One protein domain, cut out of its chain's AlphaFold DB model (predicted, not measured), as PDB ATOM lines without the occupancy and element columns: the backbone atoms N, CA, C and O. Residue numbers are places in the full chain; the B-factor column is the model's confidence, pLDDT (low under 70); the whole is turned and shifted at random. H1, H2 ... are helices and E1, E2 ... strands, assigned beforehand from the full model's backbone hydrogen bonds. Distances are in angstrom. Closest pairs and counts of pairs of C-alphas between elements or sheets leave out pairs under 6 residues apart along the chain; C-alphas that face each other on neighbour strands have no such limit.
ATOM      1  N   THR A 139     178.581 237.691 134.488       90.81
ATOM      2  CA  THR A 139     177.622 238.640 133.917       90.81
ATOM      3  C   THR A 139     176.258 237.975 133.701       90.81
ATOM      4  O   THR A 139     176.180 236.775 133.412       90.81
ATOM      5  N   ALA A 140     175.177 238.758 133.751       88.19
ATOM      6  CA  ALA A 140     173.829 238.289 133.403       88.19
ATOM      7  C   ALA A 140     173.797 237.577 132.035       88.19
ATOM      8  O   ALA A 140     173.177 236.527 131.877       88.19
ATOM      9  N   LYS A 141     174.555 238.092 131.058       89.56
ATOM     10  CA  LYS A 141     174.699 237.493 129.726       89.56
ATOM     11  C   LYS A 141     175.342 236.107 129.774       89.56
ATOM     12  O   LYS A 141     174.910 235.213 129.050       89.56
ATOM     13  N   ASP A 142     176.370 235.915 130.595       91.25
ATOM     14  CA  ASP A 142     177.040 234.620 130.712       91.25
ATOM     15  C   ASP A 142     176.158 233.597 131.414       91.25
ATOM     16  O   ASP A 142     176.166 232.430 131.031       91.25
ATOM     17  N   ILE A 143     175.388 234.020 132.416       91.50
ATOM     18  CA  ILE A 143     174.398 233.168 133.081       91.50
ATOM     19  C   ILE A 143     173.306 232.750 132.086       91.50
ATOM     20  O   ILE A 143     172.995 231.562 131.987       91.50
ATOM     21  N   ALA A 144     172.798 233.695 131.287       89.81
ATOM     22  CA  ALA A 144     171.791 233.421 130.266       89.81
ATOM     23  C   ALA A 144     172.274 232.417 129.206       89.81
ATOM     24  O   ALA A 144     171.560 231.481 128.857       89.81
ATOM     25  N   LYS A 145     173.528 232.539 128.749       91.88
ATOM     26  CA  LYS A 145     174.144 231.570 127.821       91.88
ATOM     27  C   LYS A 145     174.243 230.152 128.387       91.88
ATOM     28  O   LYS A 145     174.265 229.201 127.616       91.88
ATOM     29  N   SER A 146     174.315 230.001 129.708       90.00
ATOM     30  CA  SER A 146     174.292 228.691 130.371       90.00
ATOM     31  C   SER A 146     172.877 228.155 130.615       90.00
ATOM     32  O   SER A 146     172.733 227.169 131.328       90.00
ATOM     33  N   GLY A 147     171.848 228.789 130.044       88.81
ATOM     34  CA  GLY A 147     170.453 228.360 130.157       88.81
ATOM     35  C   GLY A 147     169.687 228.963 131.336       88.81
ATOM     36  O   GLY A 147     168.549 228.565 131.573       88.81
ATOM     37  N   GLY A 148     170.273 229.911 132.076       90.19
ATOM     38  CA  GLY A 148     169.568 230.628 133.142       90.19
ATOM     39  C   GLY A 148     168.620 231.703 132.601       90.19
ATOM     40  O   GLY A 148     168.915 232.357 131.603       90.19
ATOM     41  N   VAL A 149     167.504 231.946 133.286       94.06
ATOM     42  CA  VAL A 149     166.632 233.103 133.022       94.06
ATOM     43  C   VAL A 149     166.972 234.182 134.039       94.06
ATOM     44  O   VAL A 149     166.624 234.069 135.211       94.06
ATOM     45  N   VAL A 150     167.716 235.203 133.617       95.62
ATOM     46  CA  VAL A 150     168.200 236.242 134.534       95.62
ATOM     47  C   VAL A 150     167.176 237.360 134.659       95.62
ATOM     48  O   VAL A 150     166.733 237.903 133.654       95.62
ATOM     49  N   ILE A 151     166.851 237.707 135.901       95.69
ATOM     50  CA  ILE A 151     166.082 238.895 136.264       95.69
ATOM     51  C   ILE A 151     167.070 239.866 136.910       95.69
ATOM     52  O   ILE A 151     167.556 239.600 138.014       95.69
ATOM     53  N   ALA A 152     167.426 240.938 136.204       91.81
ATOM     54  CA  ALA A 152     168.545 241.807 136.560       91.81
ATOM     55  C   ALA A 152     168.258 242.682 137.785       91.81
ATOM     56  O   ALA A 152     169.160 242.950 138.579       91.81
ATOM     57  N   ASP A 153     167.005 243.105 137.951       93.56
ATOM     58  CA  ASP A 153     166.605 244.022 139.009       93.56
ATOM     59  C   ASP A 153     165.141 243.844 139.439       93.56
ATOM     60  O   ASP A 153     164.400 242.967 138.983       93.56
ATOM     61  N   HIS A 154     164.720 244.694 140.373       93.44
ATOM     62  CA  HIS A 154     163.381 244.662 140.938       93.44
ATOM     63  C   HIS A 154     162.270 245.005 139.932       93.44
ATOM     64  O   HIS A 154     161.164 244.476 140.044       93.44
ATOM     65  N   SER A 155     162.544 245.892 138.975       94.44
ATOM     66  CA  SER A 155     161.587 246.282 137.938       94.44
ATOM     67  C   SER A 155     161.340 245.114 136.987       94.44
ATOM     68  O   SER A 155     160.190 244.762 136.712       94.44
ATOM     69  N   GLU A 156     162.407 244.438 136.559       95.94
ATOM     70  CA  GLU A 156     162.303 243.224 135.750       95.94
ATOM     71  C   GLU A 156     161.586 242.092 136.491       95.94
ATOM     72  O   GLU A 156     160.790 241.379 135.885       95.94
ATOM     73  N   LEU A 157     161.791 241.958 137.807       96.31
ATOM     74  CA  LEU A 157     161.084 240.961 138.617       96.31
ATOM     75  C   LEU A 157     159.574 241.212 138.627       96.31
ATOM     76  O   LEU A 157     158.790 240.284 138.450       96.31
ATOM     77  N   GLN A 158     159.156 242.466 138.822       95.44
ATOM     78  CA  GLN A 158     157.737 242.826 138.797       95.44
ATOM     79  C   GLN A 158     157.110 242.556 137.429       95.44
ATOM     80  O   GLN A 158     156.002 242.022 137.361       95.44
ATOM     81  N   LYS A 159     157.829 242.893 136.353       96.12
ATOM     82  CA  LYS A 159     157.391 242.623 134.984       96.12
ATOM     83  C   LYS A 159     157.270 241.122 134.720       96.12
ATOM     84  O   LYS A 159     156.236 240.686 134.241       96.12
ATOM     85  N   TYR A 160     158.272 240.330 135.100       96.44
ATOM     86  CA  TYR A 160     158.264 238.878 134.919       96.44
ATOM     87  C   TYR A 160     157.061 238.215 135.597       96.44
ATOM     88  O   TYR A 160     156.419 237.352 135.005       96.44
ATOM     89  N   LEU A 161     156.725 238.636 136.821       96.75
ATOM     90  CA  LEU A 161     155.546 238.124 137.520       96.75
ATOM     91  C   LEU A 161     154.247 238.499 136.797       96.75
ATOM     92  O   LEU A 161     153.371 237.653 136.667       96.75
ATOM     93  N   ALA A 162     154.128 239.743 136.322       96.19
ATOM     94  CA  ALA A 162     152.946 240.202 135.596       96.19
ATOM     95  C   ALA A 162     152.773 239.483 134.248       96.19
ATOM     96  O   ALA A 162     151.678 239.023 133.950       96.19
ATOM     97  N   ASP A 163     153.854 239.335 133.477       96.56
ATOM     98  CA  ASP A 163     153.846 238.696 132.155       96.56
ATOM     99  C   ASP A 163     153.518 237.186 132.220       96.56
ATOM    100  O   ASP A 163     153.175 236.592 131.202       96.56
ATOM    101  N   ASN A 164     153.627 236.562 133.400       96.00
ATOM    102  CA  ASN A 164     153.341 235.139 133.633       96.00
ATOM    103  C   ASN A 164     152.158 234.909 134.598       96.00
ATOM    104  O   ASN A 164     152.010 233.804 135.119       96.00
ATOM    105  N   ASP A 165     151.345 235.937 134.870       96.38
ATOM    106  CA  ASP A 165     150.170 235.871 135.757       96.38
ATOM    107  C   ASP A 165     150.465 235.326 137.177       96.38
ATOM    108  O   ASP A 165     149.642 234.656 137.807       96.38
ATOM    109  N   LEU A 166     151.649 235.631 137.716       95.88
ATOM    110  CA  LEU A 166     152.105 235.172 139.031       95.88
ATOM    111  C   LEU A 166     151.723 236.146 140.168       95.88
ATOM    112  O   LEU A 166     151.555 237.353 139.947       95.88
ATOM    113  N   PRO A 167     151.630 235.671 141.429       94.88
ATOM    114  CA  PRO A 167     151.308 236.532 142.563       94.88
ATOM    115  C   PRO A 167     152.334 237.656 142.767       94.88
ATOM    116  O   PRO A 167     153.543 237.435 142.772       94.88
ATOM    117  N   LYS A 168     151.852 238.872 143.056       90.19
ATOM    118  CA  LYS A 168     152.717 240.051 143.265       90.19
ATOM    119  C   LYS A 168     153.628 239.962 144.496       90.19
ATOM    120  O   LYS A 168     154.574 240.737 144.567       90.19
ATOM    121  N   GLY A 169     153.357 239.077 145.459       88.94
ATOM    122  CA  GLY A 169     154.127 238.932 146.707       88.94
ATOM    123  C   GLY A 169     154.125 240.162 147.626       88.94
ATOM    124  O   GLY A 169     153.887 241.294 147.196       88.94
ATOM    125  N   LYS A 170     154.378 239.948 148.924       90.94
ATOM    126  CA  LYS A 170     154.455 241.031 149.921       90.94
ATOM    127  C   LYS A 170     155.890 241.518 150.119       90.94
ATOM    128  O   LYS A 170     156.093 242.678 150.462       90.94
ATOM    129  N   SER A 171     156.871 240.655 149.858       94.94
ATOM    130  CA  SER A 171     158.303 240.952 149.933       94.94
ATOM    131  C   SER A 171     159.037 240.630 148.620       94.94
ATOM    132  O   SER A 171     158.496 239.953 147.744       94.94
ATOM    133  N   ILE A 172     160.285 241.102 148.474       94.19
ATOM    134  CA  ILE A 172     161.164 240.689 147.360       94.19
ATOM    135  C   ILE A 172     161.415 239.178 147.416       94.19
ATOM    136  O   ILE A 172     161.357 238.522 146.382       94.19
ATOM    137  N   ALA A 173     161.619 238.620 148.612       94.62
ATOM    138  CA  ALA A 173     161.846 237.190 148.789       94.62
ATOM    139  C   ALA A 173     160.651 236.356 148.296       94.62
ATOM    140  O   ALA A 173     160.858 235.390 147.566       94.62
ATOM    141  N   ASP A 174     159.415 236.775 148.601       95.62
ATOM    142  CA  ASP A 174     158.201 236.101 148.113       95.62
ATOM    143  C   ASP A 174     158.154 236.116 146.581       95.62
ATOM    144  O   ASP A 174     157.895 235.102 145.943       95.62
ATOM    145  N   ARG A 175     158.436 237.281 145.979       96.50
ATOM    146  CA  ARG A 175     158.439 237.470 144.521       96.50
ATOM    147  C   ARG A 175     159.459 236.570 143.834       96.50
ATOM    148  O   ARG A 175     159.148 235.938 142.829       96.50
ATOM    149  N   VAL A 176     160.670 236.504 144.384       96.06
ATOM    150  CA  VAL A 176     161.734 235.632 143.878       96.06
ATOM    151  C   VAL A 176     161.360 234.157 144.049       96.06
ATOM    152  O   VAL A 176     161.640 233.367 143.150       96.06
ATOM    153  N   ALA A 177     160.723 233.782 145.163       96.25
ATOM    154  CA  ALA A 177     160.249 232.419 145.392       96.25
ATOM    155  C   ALA A 177     159.200 232.007 144.350       96.25
ATOM    156  O   ALA A 177     159.402 231.000 143.678       96.25
ATOM    157  N   TYR A 178     158.170 232.828 144.115       96.94
ATOM    158  CA  TYR A 178     157.153 232.546 143.093       96.94
ATOM    159  C   TYR A 178     157.749 232.410 141.689       96.94
ATOM    160  O   TYR A 178     157.398 231.491 140.952       96.94
ATOM    161  N   ALA A 179     158.689 233.286 141.318       96.31
ATOM    162  CA  ALA A 179     159.355 233.199 140.021       96.31
ATOM    163  C   ALA A 179     160.166 231.895 139.866       96.31
ATOM    164  O   ALA A 179     160.149 231.286 138.798       96.31
ATOM    165  N   LYS A 180     160.841 231.441 140.933       96.12
ATOM    166  CA  LYS A 180     161.624 230.191 140.945       96.12
ATOM    167  C   LYS A 180     160.759 228.932 140.997       96.12
ATOM    168  O   LYS A 180     161.151 227.920 140.426       96.12
ATOM    169  N   GLU A 181     159.609 228.980 141.664       96.44
ATOM    170  CA  GLU A 181     158.626 227.887 141.655       96.44
ATOM    171  C   GLU A 181     158.032 227.690 140.258       96.44
ATOM    172  O   GLU A 181     157.893 226.555 139.804       96.44
ATOM    173  N   PHE A 182     157.739 228.787 139.553       96.38
ATOM    174  CA  PHE A 182     157.252 228.745 138.175       96.38
ATOM    175  C   PHE A 182     158.327 228.273 137.188       96.38
ATOM    176  O   PHE A 182     158.058 227.457 136.307       96.38
ATOM    177  N   ASN A 183     159.558 228.763 137.338       95.19
ATOM    178  CA  ASN A 183     160.689 228.350 136.521       95.19
ATOM    179  C   ASN A 183     161.957 228.224 137.373       95.19
ATOM    180  O   ASN A 183     162.598 229.215 137.728       95.19
ATOM    181  N   ALA A 184     162.370 226.980 137.617       94.12
ATOM    182  CA  ALA A 184     163.539 226.661 138.436       94.12
ATOM    183  C   ALA A 184     164.863 227.238 137.895       94.12
ATOM    184  O   ALA A 184     165.823 227.371 138.653       94.12
ATOM    185  N   ASN A 185     164.923 227.617 136.611       94.88
ATOM    186  CA  ASN A 185     166.099 228.239 135.996       94.88
ATOM    187  C   ASN A 185     166.161 229.763 136.204       94.88
ATOM    188  O   ASN A 185     167.103 230.402 135.723       94.88
ATOM    189  N   VAL A 186     165.179 230.365 136.887       96.31
ATOM    190  CA  VAL A 186     165.179 231.801 137.194       96.31
ATOM    191  C   VAL A 186     166.267 232.143 138.207       96.31
ATOM    192  O   VAL A 186     166.340 231.604 139.314       96.31
ATOM    193  N   ILE A 187     167.088 233.122 137.843       96.06
ATOM    194  CA  ILE A 187     168.134 233.689 138.684       96.06
ATOM    195  C   ILE A 187     167.827 235.169 138.872       96.06
ATOM    196  O   ILE A 187     167.976 235.974 137.955       96.06
ATOM    197  N   TYR A 188     167.423 235.530 140.088       96.44
ATOM    198  CA  TYR A 188     167.365 236.926 140.502       96.44
ATOM    199  C   TYR A 188     168.792 237.413 140.761       96.44
ATOM    200  O   TYR A 188     169.480 236.898 141.645       96.44
ATOM    201  N   TYR A 189     169.259 238.341 139.932       94.00
ATOM    202  CA  TYR A 189     170.664 238.726 139.877       94.00
ATOM    203  C   TYR A 189     171.171 239.380 141.174       94.00
ATOM    204  O   TYR A 189     172.256 238.997 141.607       94.00
ATOM    205  N   PRO A 190     170.407 240.244 141.875       94.00
ATOM    206  CA  PRO A 190     170.840 240.786 143.166       94.00
ATOM    207  C   PRO A 190     171.121 239.699 144.219       94.00
ATOM    208  O   PRO A 190     172.203 239.685 144.797       94.00
ATOM    209  N   ASP A 191     170.228 238.708 144.373       94.25
ATOM    210  CA  ASP A 191     170.465 237.559 145.272       94.25
ATOM    211  C   ASP A 191     171.730 236.777 144.885       94.25
ATOM    212  O   ASP A 191     172.404 236.193 145.736       94.25
ATOM    213  N   TYR A 192     172.025 236.681 143.586       93.75
ATOM    214  CA  TYR A 192     173.229 236.018 143.095       93.75
ATOM    215  C   TYR A 192     174.495 236.807 143.462       93.75
ATOM    216  O   TYR A 192     175.441 236.202 143.964       93.75
ATOM    217  N   LEU A 193     174.502 238.129 143.276       92.25
ATOM    218  CA  LEU A 193     175.629 238.993 143.651       92.25
ATOM    219  C   LEU A 193     175.916 238.931 145.156       92.25
ATOM    220  O   LEU A 193     177.070 238.758 145.556       92.25
ATOM    221  N   ASP A 194     174.876 238.980 145.988       91.06
ATOM    222  CA  ASP A 194     175.006 238.856 147.444       91.06
ATOM    223  C   ASP A 194     175.594 237.494 147.835       91.06
ATOM    224  O   ASP A 194     176.475 237.395 148.691       91.06
ATOM    225  N   LYS A 195     175.168 236.417 147.165       92.69
ATOM    226  CA  LYS A 195     175.718 235.074 147.399       92.69
ATOM    227  C   LYS A 195     177.182 234.957 147.003       92.69
ATOM    228  O   LYS A 195     177.930 234.312 147.726       92.69
ATOM    229  N   VAL A 196     177.586 235.530 145.869       91.81
ATOM    230  CA  VAL A 196     178.979 235.461 145.397       91.81
ATOM    231  C   VAL A 196     179.894 236.302 146.283       91.81
ATOM    232  O   VAL A 196     180.947 235.820 146.696       91.81
ATOM    233  N   SER A 197     179.482 237.523 146.624       88.50
ATOM    234  CA  SER A 197     180.273 238.425 147.471       88.50
ATOM    235  C   SER A 197     180.427 237.932 148.914       88.50
ATOM    236  O   SER A 197     181.404 238.273 149.572       88.50
TER     237      SER A 197
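What this domain is: This is residues 139 to 197 of the 392 residues of the protein "DUF3799 domain-containing protein" of Vibrio vulnificus (UniProt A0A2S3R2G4). A short pair of parallel strands, E1 and E2, makes the middle, with two helices to each side of it: H2 and H3 pack on each other on one side, while H1 and H4 spread apart like a fork on the other. H4 follows E2 with no residue between them but turns off in another direction, and its last residue, Ser 197, lies at the far end of the printed part from Asp 165, which comes just after H2. The printed part has 59 residues with four named helices and two named strands, in the order H1, E1, H2, H3, E2, H4, and its class is mostly helix. It is compact, with a radius of gyration of the C-alphas of 10.9 A and spans of 28 by 22 by 18 A.

How they stand to each other: From the first residue on, H1, residues 140 to 145, comes first, and a tight link of 3 residues joins it to E1, residues 149 to 151. The closest C-alphas of H1 and E1, those of Ala 140 and Val 150, are 6.1 A apart. E1 and E2, residues 186 to 188, are parallel neighbours at 25 degrees; N 187 and O 149 are 2.8 A apart and N 151 and O 187 are 2.9 A apart, both within hydrogen-bond range. H1 and E2 are near each other, with 5 pairs of C-alphas within 10 A. H2, residues 154 to 163, comes closest to E1 at the C-alphas of Ile 151 and Leu 157, 5.9 A apart. H2 and H3, residues 172 to 182, touch at a steep tilt of 39 degrees and run the same way; their closest C-alphas, those of Leu 161 and Ala 179, are 6.7 A apart. The closest C-alphas of H3 and E2, those of Lys 180 and Val 186, are 5.4 A apart. E1, H2, H3 and E2 make a strand-helix-strand unit, two parallel neighbour strands with helices between them along the chain, and its crossover is right-handed. H1 and H4, residues 189 to 197, are close but not clearly touching, about perpendicular at 81 degrees, with the closest C-alphas, Ala 140 and Tyr 189, 7.2 A apart. H4 is apart from H2 and from H3. In H1, H2, H3 and H4 every O i to N i+4 pair is within hydrogen-bond range.

Where its parts are: H1 begins at C-alpha 140, (173.829, 238.289, 133.403), and is 8.7 A long from first to last C-alpha. E1 measures 6.7 A and E2 6.5 A. H2 is 14.3 A long, and H3, the longest helix with 11 residues, is 15.6 A long from C-alpha 172 at (161.164, 240.689, 147.360). H4 is 12.3 A long and ends at C-alpha 197, (180.273, 238.425, 147.471).

The domain as a whole: The two C-alphas farthest apart, those of Asp 165 and Ser 197, are 32.4 A from each other. The printed part has no cut, and no link is long; H2 to H3, with 8 residues between, is short but not tight. The mean pLDDT of the printed part is 93.9, and no printed residue is under 70.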